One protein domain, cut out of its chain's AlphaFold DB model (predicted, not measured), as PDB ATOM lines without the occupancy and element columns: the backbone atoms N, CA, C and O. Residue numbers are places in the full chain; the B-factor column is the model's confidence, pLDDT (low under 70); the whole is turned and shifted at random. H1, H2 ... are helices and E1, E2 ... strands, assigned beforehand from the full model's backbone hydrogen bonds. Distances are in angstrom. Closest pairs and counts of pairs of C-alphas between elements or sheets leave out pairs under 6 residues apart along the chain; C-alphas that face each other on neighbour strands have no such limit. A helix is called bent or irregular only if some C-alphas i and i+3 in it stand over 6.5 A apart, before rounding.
ATOM      1  N   PRO A  32     215.928 177.735 161.458       83.19
ATOM      2  CA  PRO A  32     214.600 178.346 161.497       83.19
ATOM      3  C   PRO A  32     213.965 178.458 160.110       83.19
ATOM      4  O   PRO A  32     212.780 178.168 159.951       83.19
ATOM      5  N   GLU A  33     214.765 178.826 159.111       86.56
ATOM      6  CA  GLU A  33     214.311 178.996 157.732       86.56
ATOM      7  C   GLU A  33     213.930 177.652 157.101       86.56
ATOM      8  O   GLU A  33     212.831 177.497 156.574       86.56
ATOM      9  N   VAL A  34     214.779 176.632 157.235       85.81
ATOM     10  CA  VAL A  34     214.498 175.283 156.711       85.81
ATOM     11  C   VAL A  34     213.261 174.675 157.380       85.81
ATOM     12  O   VAL A  34     212.430 174.049 156.720       85.81
ATOM     13  N   VAL A  35     213.099 174.885 158.687       85.69
ATOM     14  CA  VAL A  35     211.914 174.455 159.440       85.69
ATOM     15  C   VAL A  35     210.655 175.162 158.937       85.69
ATOM     16  O   VAL A  35     209.620 174.516 158.755       85.69
ATOM     17  N   HIS A  36     210.734 176.469 158.678       84.94
ATOM     18  CA  HIS A  36     209.624 177.228 158.112       84.94
ATOM     19  C   HIS A  36     209.248 176.722 156.713       84.94
ATOM     20  O   HIS A  36     208.078 176.427 156.464       84.94
ATOM     21  N   GLN A  37     210.230 176.516 155.831       86.00
ATOM     22  CA  GLN A  37     210.014 175.957 154.493       86.00
ATOM     23  C   GLN A  37     209.372 174.565 154.548       86.00
ATOM     24  O   GLN A  37     208.431 174.281 153.804       86.00
ATOM     25  N   LEU A  38     209.818 173.706 155.470       88.69
ATOM     26  CA  LEU A  38     209.236 172.381 155.678       88.69
ATOM     27  C   LEU A  38     207.781 172.461 156.157       88.69
ATOM     28  O   LEU A  38     206.936 171.714 155.659       88.69
ATOM     29  N   LEU A  39     207.474 173.360 157.097       86.69
ATOM     30  CA  LEU A  39     206.106 173.587 157.573       86.69
ATOM     31  C   LEU A  39     205.192 174.051 156.442       86.69
ATOM     32  O   LEU A  39     204.128 173.466 156.247       86.69
ATOM     33  N   VAL A  40     205.618 175.054 155.670       88.00
ATOM     34  CA  VAL A  40     204.854 175.587 154.533       88.00
ATOM     35  C   VAL A  40     204.643 174.510 153.472       88.00
ATOM     36  O   VAL A  40     203.533 174.364 152.957       88.00
ATOM     37  N   TRP A  41     205.662 173.696 153.187       90.69
ATOM     38  CA  TRP A  41     205.550 172.571 152.261       90.69
ATOM     39  C   TRP A  41     204.521 171.537 152.726       90.69
ATOM     40  O   TRP A  41     203.625 171.162 151.967       90.69
ATOM     41  N   LYS A  42     204.615 171.083 153.983       88.88
ATOM     42  CA  LYS A  42     203.697 170.081 154.551       88.88
ATOM     43  C   LYS A  42     202.265 170.608 154.627       88.88
ATOM     44  O   LYS A  42     201.338 169.885 154.264       88.88
ATOM     45  N   PHE A  43     202.105 171.870 155.018       88.56
ATOM     46  CA  PHE A  43     200.823 172.565 155.034       88.56
ATOM     47  C   PHE A  43     200.207 172.621 153.634       88.56
ATOM     48  O   PHE A  43     199.103 172.124 153.425       88.56
ATOM     49  N   THR A  44     200.952 173.145 152.657       90.19
ATOM     50  CA  THR A  44     200.467 173.332 151.282       90.19
ATOM     51  C   THR A  44     200.140 171.999 150.623       90.19
ATOM     52  O   THR A  44     199.094 171.869 149.992       90.19
ATOM     53  N   LYS A  45     200.986 170.977 150.809       89.94
ATOM     54  CA  LYS A  45     200.751 169.630 150.279       89.94
ATOM     55  C   LYS A  45     199.462 169.016 150.837       89.94
ATOM     56  O   LYS A  45     198.646 168.527 150.060       89.94
ATOM     57  N   SER A  46     199.280 169.035 152.160       88.62
ATOM     58  CA  SER A  46     198.084 168.476 152.814       88.62
ATOM     59  C   SER A  46     196.821 169.248 152.417       88.62
ATOM     60  O   SER A  46     195.810 168.638 152.062       88.62
ATOM     61  N   MET A  47     196.897 170.580 152.363       88.75
ATOM     62  CA  MET A  47     195.787 171.432 151.944       88.75
ATOM     63  C   MET A  47     195.394 171.183 150.479       88.75
ATOM     64  O   MET A  47     194.222 170.949 150.193       88.75
ATOM     65  N   MET A  48     196.362 171.151 149.557       92.00
ATOM     66  CA  MET A  48     196.109 170.879 148.136       92.00
ATOM     67  C   MET A  48     195.471 169.506 147.913       92.00
ATOM     68  O   MET A  48     194.485 169.401 147.188       92.00
ATOM     69  N   LEU A  49     195.988 168.457 148.559       88.38
ATOM     70  CA  LEU A  49     195.424 167.109 148.440       88.38
ATOM     71  C   LEU A  49     193.982 167.042 148.957       88.38
ATOM     72  O   LEU A  49     193.121 166.453 148.302       88.38
ATOM     73  N   THR A  50     193.705 167.695 150.089       88.50
ATOM     74  CA  THR A  50     192.355 167.763 150.669       88.50
ATOM     75  C   THR A  50     191.381 168.456 149.713       88.50
ATOM     76  O   THR A  50     190.285 167.949 149.476       88.50
ATOM     77  N   LEU A  51     191.786 169.577 149.104       90.81
ATOM     78  CA  LEU A  51     190.958 170.318 148.146       90.81
ATOM     79  C   LEU A  51     190.676 169.517 146.867       90.81
ATOM     80  O   LEU A  51     189.538 169.497 146.399       90.81
ATOM     81  N   VAL A  52     191.677 168.821 146.319       91.50
ATOM     82  CA  VAL A  52     191.510 167.977 145.120       91.50
ATOM     83  C   VAL A  52     190.535 166.829 145.385       91.50
ATOM     84  O   VAL A  52     189.671 166.534 144.556       91.50
ATOM     85  N   ILE A  53     190.622 166.188 146.549       89.94
ATOM     86  CA  ILE A  53     189.698 165.106 146.907       89.94
ATOM     87  C   ILE A  53     188.295 165.646 147.125       89.94
ATOM     88  O   ILE A  53     187.342 165.108 146.566       89.94
ATOM     89  N   LEU A  54     188.162 166.762 147.838       89.81
ATOM     90  CA  LEU A  54     186.870 167.400 148.044       89.81
ATOM     91  C   LEU A  54     186.195 167.781 146.717       89.81
ATOM     92  O   LEU A  54     184.990 167.588 146.564       89.81
ATOM     93  N   ALA A  55     186.969 168.250 145.734       91.81
ATOM     94  CA  ALA A  55     186.473 168.574 144.398       91.81
ATOM     95  C   ALA A  55     186.087 167.334 143.569       91.81
ATOM     96  O   ALA A  55     185.163 167.395 142.756       91.81
ATOM     97  N   THR A  56     186.763 166.199 143.767       90.44
ATOM     98  CA  THR A  56     186.513 164.968 142.995       90.44
ATOM     99  C   THR A  56     185.367 164.117 143.558       90.44
ATOM    100  O   THR A  56     184.682 163.449 142.783       90.44
ATOM    101  N   ILE A  57     185.058 164.218 144.857       90.38
ATOM    102  CA  ILE A  57     183.919 163.535 145.505       90.38
ATOM    103  C   ILE A  57     182.566 163.776 144.800       90.38
ATOM    104  O   ILE A  57     181.897 162.795 144.470       90.38
ATOM    105  N   PRO A  58     182.111 165.018 144.527       91.38
ATOM    106  CA  PRO A  58     180.808 165.237 143.891       91.38
ATOM    107  C   PRO A  58     180.759 164.681 142.463       91.38
ATOM    108  O   PRO A  58     179.715 164.184 142.032       91.38
ATOM    109  N   VAL A  59     181.885 164.712 141.745       90.50
ATOM    110  CA  VAL A  59     182.015 164.111 140.411       90.50
ATOM    111  C   VAL A  59     181.875 162.592 140.507       90.50
ATOM    112  O   VAL A  59     181.080 162.014 139.766       90.50
ATOM    113  N   ALA A  60     182.558 161.960 141.465       87.94
ATOM    114  CA  ALA A  60     182.461 160.524 141.719       87.94
ATOM    115  C   ALA A  60     181.033 160.104 142.110       87.94
ATOM    116  O   ALA A  60     180.513 159.128 141.572       87.94
ATOM    117  N   ILE A  61     180.349 160.877 142.962       88.12
ATOM    118  CA  ILE A  61     178.950 160.620 143.351       88.12
ATOM    119  C   ILE A  61     178.010 160.759 142.151       88.12
ATOM    120  O   ILE A  61     177.134 159.915 141.949       88.12
ATOM    121  N   LYS A  62     178.165 161.811 141.335       88.44
ATOM    122  CA  LYS A  62     177.353 161.999 140.124       88.44
ATOM    123  C   LYS A  62     177.573 160.844 139.148       88.44
ATOM    124  O   LYS A  62     176.599 160.296 138.638       88.44
ATOM    125  N   PHE A  63     178.825 160.453 138.930       85.19
ATOM    126  CA  PHE A  63     179.194 159.334 138.070       85.19
ATOM    127  C   PHE A  63     178.617 158.006 138.575       85.19
ATOM    128  O   PHE A  63     177.991 157.280 137.807       85.19
ATOM    129  N   PHE A  64     178.716 157.738 139.881       84.38
ATOM    130  CA  PHE A  64     178.110 156.569 140.518       84.38
ATOM    131  C   PHE A  64     176.589 156.542 140.332       84.38
ATOM    132  O   PHE A  64     176.030 155.528 139.923       84.38
ATOM    133  N   ARG A  65     175.908 157.672 140.559       83.62
ATOM    134  CA  ARG A  65     174.457 157.777 140.344       83.62
ATOM    135  C   ARG A  65     174.067 157.522 138.893       83.62
ATOM    136  O   ARG A  65     173.036 156.907 138.665       83.62
ATOM    137  N   VAL A  66     174.850 157.998 137.926       82.19
ATOM    138  CA  VAL A  66     174.587 157.755 136.499       82.19
ATOM    139  C   VAL A  66     174.782 156.280 136.154       82.19
ATOM    140  O   VAL A  66     173.908 155.704 135.519       82.19
ATOM    141  N   MET A  67     175.857 155.647 136.630       77.75
ATOM    142  CA  MET A  67     176.124 154.225 136.375       77.75
ATOM    143  C   MET A  67     175.122 153.284 137.058       77.75
ATOM    144  O   MET A  67     174.827 152.215 136.537       77.75
ATOM    145  N   MET A  68     174.567 153.680 138.206       72.81
ATOM    146  CA  MET A  68     173.555 152.896 138.921       72.81
ATOM    147  C   MET A  68     172.137 153.085 138.370       72.81
ATOM    148  O   MET A  68     171.269 152.257 138.652       72.81
ATOM    149  N   LYS A  69     171.872 154.138 137.584       74.06
ATOM    150  CA  LYS A  69     170.555 154.351 136.970       74.06
ATOM    151  C   LYS A  69     170.290 153.287 135.908       74.06
ATOM    152  O   LYS A  69     171.051 153.135 134.959       74.06
ATOM    153  N   ARG A  70     169.162 152.593 136.056       62.97
ATOM    154  CA  ARG A  70     168.596 151.727 135.019       62.97
ATOM    155  C   ARG A  70     167.685 152.575 134.142       62.97
ATOM    156  O   ARG A  70     166.575 152.902 134.550       62.97
ATOM    157  N   GLU A  71     168.168 152.967 132.973       68.94
ATOM    158  CA  GLU A  71     167.349 153.664 131.982       68.94
ATOM    159  C   GLU A  71     166.807 152.629 130.991       68.94
ATOM    160  O   GLU A  71     167.578 151.877 130.391       68.94
ATOM    161  N   GLN A  72     165.480 152.524 130.896       67.12
ATOM    162  CA  GLN A  72     164.822 151.611 129.967       67.12
ATOM    163  C   GLN A  72     164.874 152.228 128.564       67.12
ATOM    164  O   GLN A  72     164.333 153.305 128.342       67.12
ATOM    165  N   ASP A  73     165.545 151.546 127.639       69.56
ATOM    166  CA  ASP A  73     165.790 151.997 126.262       69.56
ATOM    167  C   ASP A  73     164.729 151.462 125.281       69.56
ATOM    168  O   ASP A  73     164.725 151.812 124.105       69.56
ATOM    169  N   GLY A  74     163.826 150.590 125.747       70.81
ATOM    170  CA  GLY A  74     162.724 150.063 124.945       70.81
ATOM    171  C   GLY A  74     162.198 148.720 125.442       70.81
ATOM    172  O   GLY A  74     162.356 148.355 126.608       70.81
ATOM    173  N   VAL A  75     161.554 147.983 124.542       71.88
ATOM    174  CA  VAL A  75     161.096 146.603 124.742       71.88
ATOM    175  C   VAL A  75     161.737 145.745 123.656       71.88
ATOM    176  O   VAL A  75     161.867 146.194 122.518       71.88
ATOM    177  N   TYR A  76     162.161 144.532 123.999       65.94
ATOM    178  CA  TYR A  76     162.669 143.567 123.027       65.94
ATOM    179  C   TYR A  76     161.571 143.210 122.007       65.94
ATOM    180  O   TYR A  76     160.566 142.583 122.357       65.94
ATOM    181  N   GLY A  77     161.755 143.669 120.762       68.69
ATOM    182  CA  GLY A  77     160.929 143.348 119.592       68.69
ATOM    183  C   GLY A  77     161.371 142.031 118.949       68.69
ATOM    184  O   GLY A  77     161.569 141.045 119.644       68.69
ATOM    185  N   GLU A  78     161.566 141.993 117.630       63.06
ATOM    186  CA  GLU A  78     162.080 140.788 116.943       63.06
ATOM    187  C   GLU A  78     163.606 140.609 117.053       63.06
ATOM    188  O   GLU A  78     164.146 139.566 116.693       63.06
ATOM    189  N   GLU A  79     164.308 141.612 117.579       62.38
ATOM    190  CA  GLU A  79     165.758 141.601 117.765       62.38
ATOM    191  C   GLU A  79     166.127 140.951 119.109       62.38
ATOM    192  O   GLU A  79     166.189 141.633 120.131       62.38
ATOM    193  N   GLY A  80     166.361 139.637 119.126       64.06
ATOM    194  CA  GLY A  80     166.775 138.897 120.324       64.06
ATOM    195  C   GLY A  80     166.308 137.443 120.307       64.06
ATOM    196  O   GLY A  80     165.783 136.957 119.304       64.06
ATOM    197  N   TYR A  81     166.483 136.726 121.416       69.19
ATOM    198  CA  TYR A  81     165.952 135.370 121.510       69.19
ATOM    199  C   TYR A  81     164.424 135.376 121.636       69.19
ATOM    200  O   TYR A  81     163.814 136.278 122.213       69.19
ATOM    201  N   SER A  82     163.768 134.334 121.122       68.38
ATOM    202  CA  SER A  82     162.302 134.274 121.036       68.38
ATOM    203  C   SER A  82     161.584 134.366 122.394       68.38
ATOM    204  O   SER A  82     160.422 134.778 122.413       68.38
ATOM    205  N   TRP A  83     162.273 134.032 123.496       69.12
ATOM    206  CA  TRP A  83     161.820 134.099 124.896       69.12
ATOM    207  C   TRP A  83     162.110 135.439 125.604       69.12
ATOM    208  O   TRP A  83     161.747 135.619 126.770       69.12
ATOM    209  N   GLU A  84     162.783 136.377 124.937       66.44
ATOM    210  CA  GLU A  84     163.026 137.745 125.421       66.44
ATOM    211  C   GLU A  84     162.031 138.757 124.849       66.44
ATOM    212  O   GLU A  84     161.910 139.860 125.380       66.44
ATOM    213  N   ARG A  85     161.248 138.359 123.837       64.44
ATOM    214  CA  ARG A  85     160.166 139.169 123.264       64.44
ATOM    215  C   ARG A  85     159.224 139.700 124.342       64.44
ATOM    216  O   ARG A  85     158.668 138.938 125.129       64.44
ATOM    217  N   GLY A  86     159.035 141.018 124.354       68.56
ATOM    218  CA  GLY A  86     158.177 141.705 125.321       68.56
ATOM    219  C   GLY A  86     158.854 142.077 126.647       68.56
ATOM    220  O   GLY A  86     158.227 142.758 127.457       68.56
ATOM    221  N   LYS A  87     160.120 141.696 126.885       74.75
ATOM    222  CA  LYS A  87     160.865 142.131 128.079       74.75
ATOM    223  C   LYS A  87     161.403 143.562 127.923       74.75
ATOM    224  O   LYS A  87     161.763 143.960 126.812       74.75
ATOM    225  N   PRO A  88     161.481 144.347 129.015       71.19
ATOM    226  CA  PRO A  88     162.083 145.676 128.983       71.19
ATOM    227  C   PRO A  88     163.584 145.576 128.676       71.19
ATOM    228  O   PRO A  88     164.298 144.794 129.299       71.19
ATOM    229  N   LYS A  89     164.051 146.382 127.722       72.12
ATOM    230  CA  LYS A  89     165.459 146.519 127.337       72.12
ATOM    231  C   LYS A  89     166.055 147.717 128.066       72.12
ATOM    232  O   LYS A  89     165.461 148.796 128.058       72.12
ATOM    233  N   TYR A  90     167.219 147.546 128.680       73.75
ATOM    234  CA  TYR A  90     167.905 148.607 129.418       73.75
ATOM    235  C   TYR A  90     169.136 149.105 128.660       73.75
ATOM    236  O   TYR A  90     169.753 148.364 127.892       73.75
ATOM    237  N   ARG A  91     169.508 150.369 128.879       68.50
ATOM    238  CA  ARG A  91     170.756 150.919 128.346       68.50
ATOM    239  C   ARG A  91     171.950 150.190 128.968       68.50
ATOM    240  O   ARG A  91     172.065 150.196 130.198       68.50
ATOM    241  N   PRO A  92     172.848 149.600 128.156       65.44
ATOM    242  CA  PRO A  92     174.025 148.937 128.684       65.44
ATOM    243  C   PRO A  92     174.929 149.985 129.333       65.44
ATOM    244  O   PRO A  92     175.381 150.935 128.694       65.44
ATOM    245  N   THR A  93     175.175 149.819 130.625       72.25
ATOM    246  CA  THR A  93     176.138 150.614 131.393       72.25
ATOM    247  C   THR A  93     177.225 149.683 131.913       72.25
ATOM    248  O   THR A  93     177.146 148.466 131.774       72.25
ATOM    249  N   LEU A  94     178.258 150.230 132.553       68.44
ATOM    250  CA  LEU A  94     179.341 149.404 133.094       68.44
ATOM    251  C   LEU A  94     178.861 148.426 134.195       68.44
ATOM    252  O   LEU A  94     179.560 147.461 134.502       68.44
ATOM    253  N   VAL A  95     177.667 148.664 134.757       68.56
ATOM    254  CA  VAL A  95     177.018 147.861 135.806       68.56
ATOM    255  C   VAL A  95     175.833 147.038 135.274       68.56
ATOM    256  O   VAL A  95     175.609 145.925 135.751       68.56
ATOM    257  N   TRP A  96     175.080 147.562 134.301       71.19
ATOM    258  CA  TRP A  96     173.865 146.931 133.773       71.19
ATOM    259  C   TRP A  96     174.079 146.379 132.368       71.19
ATOM    260  O   TRP A  96     174.489 147.118 131.474       71.19
ATOM    261  N   ASP A  97     173.740 145.110 132.166       73.19
ATOM    262  CA  ASP A  97     173.615 144.528 130.831       73.19
ATOM    263  C   ASP A  97     172.260 144.897 130.189       73.19
ATOM    264  O   ASP A  97     171.344 145.375 130.867       73.19
ATOM    265  N   LYS A  98     172.106 144.666 128.878       68.50
ATOM    266  CA  LYS A  98     170.890 144.997 128.105       68.50
ATOM    267  C   LYS A  98     169.626 144.321 128.645       68.50
ATOM    268  O   LYS A  98     168.533 144.878 128.526       68.50
ATOM    269  N   ASP A  99     169.798 143.179 129.303       65.94
ATOM    270  CA  ASP A  99     168.725 142.376 129.899       65.94
ATOM    271  C   ASP A  99     168.387 142.798 131.340       65.94
ATOM    272  O   ASP A  99     167.525 142.207 131.990       65.94
ATOM    273  N   GLY A 100     169.067 143.825 131.868       64.69
ATOM    274  CA  GLY A 100     168.893 144.309 133.239       64.69
ATOM    275  C   GLY A 100     169.591 143.450 134.298       64.69
ATOM    276  O   GLY A 100     169.440 143.709 135.497       64.69
ATOM    277  N   THR A 101     170.362 142.447 133.877       72.25
ATOM    278  CA  THR A 101     171.249 141.666 134.742       72.25
ATOM    279  C   THR A 101     172.490 142.481 135.113       72.25
ATOM    280  O   THR A 101     172.874 143.442 134.440       72.25
ATOM    281  N   ILE A 102     173.097 142.125 136.244       70.81
ATOM    282  CA  ILE A 102     174.347 142.734 136.693       70.81
ATOM    283  C   ILE A 102     175.478 142.133 135.856       70.81
ATOM    284  O   ILE A 102     175.703 140.923 135.898       70.81
ATOM    285  N   SER A 103     176.190 142.970 135.105       75.38
ATOM    286  CA  SER A 103     177.325 142.528 134.294       75.38
ATOM    287  C   SER A 103     178.525 142.177 135.183       75.38
ATOM    288  O   SER A 103     178.720 142.756 136.256       75.38
ATOM    289  N   ALA A 104     179.383 141.250 134.743       76.88
ATOM    290  CA  ALA A 104     180.593 140.872 135.489       76.88
ATOM    291  C   ALA A 104     181.549 142.066 135.733       76.88
ATOM    292  O   ALA A 104     182.293 142.083 136.715       76.88
ATOM    293  N   SER A 105     181.488 143.108 134.894       76.00
ATOM    294  CA  SER A 105     182.248 144.357 135.050       76.00
ATOM    295  C   SER A 105     181.825 145.204 136.256       76.00
ATOM    296  O   SER A 105     182.606 146.036 136.720       76.00
ATOM    297  N   SER A 106     180.633 144.971 136.814       79.00
ATOM    298  CA  SER A 106     180.166 145.640 138.036       79.00
ATOM    299  C   SER A 106     181.078 145.385 139.241       79.00
ATOM    300  O   SER A 106     181.260 146.281 140.065       79.00
ATOM    301  N   VAL A 107     181.705 144.203 139.320       82.81
ATOM    302  CA  VAL A 107     182.645 143.853 140.395       82.81
ATOM    303  C   VAL A 107     183.870 144.759 140.323       82.81
ATOM    304  O   VAL A 107     184.215 145.395 141.314       82.81
ATOM    305  N   PHE A 108     184.462 144.910 139.134       85.00
ATOM    306  CA  PHE A 108     185.595 145.812 138.911       85.00
ATOM    307  C   PHE A 108     185.246 147.264 139.249       85.00
ATOM    308  O   PHE A 108     186.021 147.950 139.914       85.00
ATOM    309  N   PHE A 109     184.061 147.723 138.843       85.06
ATOM    310  CA  PHE A 109     183.579 149.061 139.177       85.06
ATOM    311  C   PHE A 109     183.442 149.273 140.689       85.06
ATOM    312  O   PHE A 109     183.905 150.286 141.217       85.06
ATOM    313  N   GLY A 110     182.852 148.301 141.390       86.25
ATOM    314  CA  GLY A 110     182.722 148.314 142.844       86.25
ATOM    315  C   GLY A 110     184.078 148.348 143.544       86.25
ATOM    316  O   GLY A 110     184.273 149.155 144.450       86.25
ATOM    317  N   THR A 111     185.045 147.547 143.085       88.81
ATOM    318  CA  THR A 111     186.411 147.538 143.630       88.81
ATOM    319  C   THR A 111     187.113 148.882 143.436       88.81
ATOM    320  O   THR A 111     187.720 149.392 144.376       88.81
ATOM    321  N   ILE A 112     187.005 149.494 142.252       89.31
ATOM    322  CA  ILE A 112     187.608 150.806 141.967       89.31
ATOM    323  C   ILE A 112     186.977 151.895 142.844       89.31
ATOM    324  O   ILE A 112     187.694 152.708 143.426       89.31
ATOM    325  N   MET A 113     185.650 151.892 142.986       88.25
ATOM    326  CA  MET A 113     184.943 152.839 143.853       88.25
ATOM    327  C   MET A 113     185.312 152.661 145.327       88.25
ATOM    328  O   MET A 113     185.523 153.650 146.030       88.25
ATOM    329  N   PHE A 114     185.442 151.416 145.787       91.25
ATOM    330  CA  PHE A 114     185.882 151.119 147.145       91.25
ATOM    331  C   PHE A 114     187.301 151.639 147.397       91.25
ATOM    332  O   PHE A 114     187.514 152.374 148.361       91.25
ATOM    333  N   LEU A 115     188.247 151.347 146.499       92.94
ATOM    334  CA  LEU A 115     189.624 151.843 146.585       92.94
ATOM    335  C   LEU A 115     189.679 153.372 146.603       92.94
ATOM    336  O   LEU A 115     190.354 153.951 147.453       92.94
ATOM    337  N   TYR A 116     188.930 154.034 145.718       91.19
ATOM    338  CA  TYR A 116     188.837 155.493 145.705       91.19
ATOM    339  C   TYR A 116     188.291 156.038 147.033       91.19
ATOM    340  O   TYR A 116     188.865 156.975 147.589       91.19
ATOM    341  N   SER A 117     187.238 155.426 147.585       89.69
ATOM    342  CA  SER A 117     186.665 155.839 148.873       89.69
ATOM    343  C   SER A 117     187.639 155.655 150.042       89.69
ATOM    344  O   SER A 117     187.732 156.533 150.896       89.69
ATOM    345  N   ALA A 118     188.417 154.568 150.049       92.44
ATOM    346  CA  ALA A 118     189.424 154.307 151.070       92.44
ATOM    347  C   ALA A 118     190.560 155.339 151.011       92.44
ATOM    348  O   ALA A 118     190.949 155.890 152.039       92.44
ATOM    349  N   ILE A 119     191.045 155.662 149.806       90.19
ATOM    350  CA  ILE A 119     192.069 156.696 149.599       90.19
ATOM    351  C   ILE A 119     191.545 158.070 150.032       90.19
ATOM    352  O   ILE A 119     192.229 158.794 150.756       90.19
ATOM    353  N   ALA A 120     190.318 158.416 149.631       89.62
ATOM    354  CA  ALA A 120     189.676 159.658 150.039       89.62
ATOM    355  C   ALA A 120     189.543 159.745 151.565       89.62
ATOM    356  O   ALA A 120     189.863 160.778 152.147       89.62
ATOM    357  N   PHE A 121     189.144 158.656 152.224       90.31
ATOM    358  CA  PHE A 121     189.010 158.597 153.677       90.31
ATOM    359  C   PHE A 121     190.342 158.811 154.405       90.31
ATOM    360  O   PHE A 121     190.398 159.596 155.352       90.31
ATOM    361  N   VAL A 122     191.422 158.165 153.952       89.69
ATOM    362  CA  VAL A 122     192.760 158.330 154.546       89.69
ATOM    363  C   VAL A 122     193.219 159.784 154.453       89.69
ATOM    364  O   VAL A 122     193.666 160.352 155.445       89.69
ATOM    365  N   ILE A 123     193.068 160.409 153.286       86.88
ATOM    366  CA  ILE A 123     193.559 161.773 153.064       86.88
ATOM    367  C   ILE A 123     192.688 162.811 153.784       86.88
ATOM    368  O   ILE A 123     193.221 163.778 154.315       86.88
ATOM    369  N   LEU A 124     191.369 162.603 153.868       85.06
ATOM    370  CA  LEU A 124     190.483 163.469 154.655       85.06
ATOM    371  C   LEU A 124     190.714 163.335 156.167       85.06
ATOM    372  O   LEU A 124     190.514 164.302 156.899       85.06
ATOM    373  N   SER A 125     191.135 162.157 156.634       84.69
ATOM    374  CA  SER A 125     191.506 161.935 158.038       84.69
ATOM    375  C   SER A 125     192.853 162.578 158.386       84.69
ATOM    376  O   SER A 125     193.089 162.945 159.538       84.69
ATOM    377  N   ASP A 126     193.732 162.751 157.395       81.31
ATOM    378  CA  ASP A 126     195.018 163.427 157.539       81.31
ATOM    379  C   ASP A 126     194.855 164.961 157.517       81.31
ATOM    380  O   ASP A 126     195.187 165.668 156.562       81.31
ATOM    381  N   LEU A 127     194.352 165.498 158.630       81.62
ATOM    382  CA  LEU A 127     194.169 166.935 158.873       81.62
ATOM    383  C   LEU A 127     195.492 167.647 159.227       81.62
ATOM    384  O   LEU A 127     195.523 168.544 160.072       81.62
ATOM    385  N   THR A 128     196.606 167.255 158.601       83.75
ATOM    386  CA  THR A 128     197.936 167.829 158.860       83.75
ATOM    387  C   THR A 128     197.972 169.340 158.635       83.75
ATOM    388  O   THR A 128     198.569 170.061 159.434       83.75
ATOM    389  N   TRP A 129     197.287 169.857 157.612       85.38
ATOM    390  CA  TRP A 129     197.183 171.304 157.402       85.38
ATOM    391  C   TRP A 129     196.533 172.022 158.602       85.38
ATOM    392  O   TRP A 129     197.017 173.072 159.022       85.38
ATOM    393  N   LEU A 130     195.504 171.428 159.218       84.81
ATOM    394  CA  LEU A 130     194.827 171.991 160.389       84.81
ATOM    395  C   LEU A 130     195.727 171.940 161.629       84.81
ATOM    396  O   LEU A 130     195.798 172.914 162.377       84.81
ATOM    397  N   LYS A 131     196.467 170.838 161.819       85.19
ATOM    398  CA  LYS A 131     197.465 170.713 162.895       85.19
ATOM    399  C   LYS A 131     198.545 171.791 162.794       85.19
ATOM    400  O   LYS A 131     198.882 172.413 163.800       85.19
ATOM    401  N   ILE A 132     199.060 172.033 161.587       87.12
ATOM    402  CA  ILE A 132     200.085 173.055 161.340       87.12
ATOM    403  C   ILE A 132     199.525 174.465 161.567       87.12
ATOM    404  O   ILE A 132     200.232 175.306 162.114       87.12
ATOM    405  N   TRP A 133     198.265 174.721 161.198       85.75
ATOM    406  CA  TRP A 133     197.626 176.018 161.435       85.75
ATOM    407  C   TRP A 133     197.417 176.310 162.926       85.75
ATOM    408  O   TRP A 133     197.689 177.418 163.381       85.75
ATOM    409  N   LEU A 134     196.961 175.315 163.692       85.50
ATOM    410  CA  LEU A 134     196.561 175.490 165.090       85.50
ATOM    411  C   LEU A 134     197.758 175.440 166.054       85.50
ATOM    412  O   LEU A 134     197.815 176.209 167.011       85.50
ATOM    413  N   ALA A 135     198.730 174.557 165.804       88.62
ATOM    414  CA  ALA A 135     199.888 174.373 166.676       88.62
ATOM    415  C   ALA A 135     201.157 173.966 165.890       88.62
ATOM    416  O   ALA A 135     201.622 172.826 165.993       88.62
ATOM    417  N   PRO A 136     201.795 174.899 165.159       83.00
ATOM    418  CA  PRO A 136     202.948 174.588 164.307       83.00
ATOM    419  C   PRO A 136     204.154 174.057 165.097       83.00
ATOM    420  O   PRO A 136     204.851 173.156 164.638       83.00
ATOM    421  N   LYS A 137     204.383 174.564 166.318       83.56
ATOM    422  CA  LYS A 137     205.476 174.100 167.192       83.56
ATOM    423  C   LYS A 137     205.261 172.668 167.690       83.56
ATOM    424  O   LYS A 137     206.214 171.900 167.747       83.56
ATOM    425  N   LEU A 138     204.021 172.308 168.028       85.06
ATOM    426  CA  LEU A 138     203.674 170.957 168.473       85.06
ATOM    427  C   LEU A 138     203.846 169.952 167.329       85.06
ATOM    428  O   LEU A 138     204.462 168.908 167.518       85.06
ATOM    429  N   TYR A 139     203.390 170.319 166.128       86.69
ATOM    430  CA  TYR A 139     203.585 169.511 164.926       86.69
ATOM    431  C   TYR A 139     205.071 169.235 164.646       86.69
ATOM    432  O   TYR A 139     205.428 168.114 164.300       86.69
ATOM    433  N   LEU A 140     205.957 170.222 164.829       84.69
ATOM    434  CA  LEU A 140     207.400 170.011 164.661       84.69
ATOM    435  C   LEU A 140     207.984 169.017 165.666       84.69
ATOM    436  O   LEU A 140     208.851 168.232 165.289       84.69
ATOM    437  N   LEU A 141     207.515 169.029 166.917       85.31
ATOM    438  CA  LEU A 141     207.952 168.069 167.933       85.31
ATOM    439  C   LEU A 141     207.475 166.651 167.608       85.31
ATOM    440  O   LEU A 141     208.268 165.717 167.677       85.31
ATOM    441  N   GLU A 142     206.214 166.490 167.197       84.00
ATOM    442  CA  GLU A 142     205.688 165.202 166.723       84.00
ATOM    443  C   GLU A 142     206.459 164.701 165.495       84.00
ATOM    444  O   GLU A 142     206.845 163.534 165.432       84.00
ATOM    445  N   TYR A 143     206.732 165.593 164.539       83.50
ATOM    446  CA  TYR A 143     207.493 165.277 163.336       83.50
ATOM    447  C   TYR A 143     208.925 164.840 163.667       83.50
ATOM    448  O   TYR A 143     209.375 163.801 163.187       83.50
ATOM    449  N   ALA A 144     209.623 165.581 164.529       83.44
ATOM    450  CA  ALA A 144     210.958 165.219 164.992       83.44
ATOM    451  C   ALA A 144     210.961 163.866 165.721       83.44
ATOM    452  O   ALA A 144     211.805 163.020 165.440       83.44
ATOM    453  N   ALA A 145     209.980 163.620 166.594       85.19
ATOM    454  CA  ALA A 145     209.833 162.342 167.284       85.19
ATOM    455  C   ALA A 145     209.574 161.183 166.306       85.19
ATOM    456  O   ALA A 145     210.122 160.098 166.487       85.19
ATOM    457  N   SER A 146     208.784 161.408 165.249       83.94
ATOM    458  CA  SER A 146     208.565 160.408 164.194       83.94
ATOM    459  C   SER A 146     209.791 160.144 163.320       83.94
ATOM    460  O   SER A 146     209.873 159.074 162.734       83.94
ATOM    461  N   LEU A 147     210.731 161.093 163.229       84.25
ATOM    462  CA  LEU A 147     211.952 160.948 162.433       84.25
ATOM    463  C   LEU A 147     213.032 160.135 163.164       84.25
ATOM    464  O   LEU A 147     213.871 159.512 162.527       84.25
ATOM    465  N   ILE A 148     213.031 160.185 164.498       81.00
ATOM    466  CA  ILE A 148     213.986 159.468 165.361       81.00
ATOM    467  C   ILE A 148     213.579 157.994 165.552       81.00
ATOM    468  O   ILE A 148     214.392 157.181 165.989       81.00
ATOM    469  N   LYS A 149     212.322 157.661 165.248       57.38
ATOM    470  CA  LYS A 149     211.742 156.323 165.386       57.38
ATOM    471  C   LYS A 149     212.084 155.427 164.201       57.38
ATOM    472  O   LYS A 149     212.307 154.226 164.460       57.38
TER     473      LYS A 149
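AT A GLANCE: This is residues 32 to 149 of the 149 residues of an uncharacterized protein of Enterobacter hormaechei (UniProt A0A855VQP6). The printed part is a long, thin rod built on a helical hairpin-like return: the long bent helix H1 runs along much of it, and H2 folds back the opposite way to H1a. At one end of the rod is a small head, the strand hairpin E1 and E2 with long loops; at the other, short H3 packs on H1a and H4 turns crosswise to H1a, its residues 141 to 148 sticking out. The 118 printed residues hold four named helices and two named strands, in the order H1, E1, E2, H2, H3, H4, with the sheet E1 - E2 antiparallel and the class mostly helix. The whole is extended, with a radius of gyration of the C-alphas of 24.3 A and spans of 79 by 26 by 18 A.

HOW THE PARTS SIT: H1, residues 32 to 68, was assigned as one helix by its hydrogen bonds but is bent, with C-alphas 55 and 58 6.6 A apart; its arms H1a, residues 32 to 55, and H1b, residues 58 to 68, stand at a shallow tilt of 30 degrees. E1, residues 72 to 75, and E2, residues 88 to 90, form an antiparallel hairpin at 144 degrees, with N 73 and O 89 at 2.8 A and N 89 and O 74 at 2.8 A, within hydrogen-bond range. H2, residues 105 to 125, is near H1b, and its residues 120 to 124 alone touch residues 49 to 53 of H1a. The closest C-alphas of H1a and H2, those of Thr 50 and Leu 124, are 6.2 A apart; the two run opposite ways at 37 degrees, only just a steep tilt. H3, residues 128 to 134, touches residues 39 to 47 of H1a, the closest C-alphas being those of Phe 43 and Trp 129, 4.5 A apart, at a steep tilt of 61 degrees, opposite ways. H4, residues 136 to 148, is about perpendicular to H1a, at 83 degrees, and close but not clearly touching, with the C-alphas of Leu 39 and Pro 136 closest at 7.5 A. H2 and H4 are apart. In H1a, H1b, H2, H3 and H4 every O i to N i+4 pair is within hydrogen-bond range.

IN THESE COORDINATES: H1a begins at C-alpha 32, (214.600, 178.346, 161.497), and is 34.3 A long; H1b is 15.2 A long and ends at C-alpha 68, (173.555, 152.896, 138.921). H2 is 30.4 A long, and H4 is 18.8 A long, ending at C-alpha 148, (213.986, 159.468, 165.361).

THE WHOLE: The C-alphas farthest apart, those of Pro 32 and Ser 82, are 79.5 A apart. The printed part has no cut; the links E1 to E2 and E2 to H2 are long. The mean pLDDT of the printed part is 81.0, and 23 residues are under 70, among them residues 76 to 86.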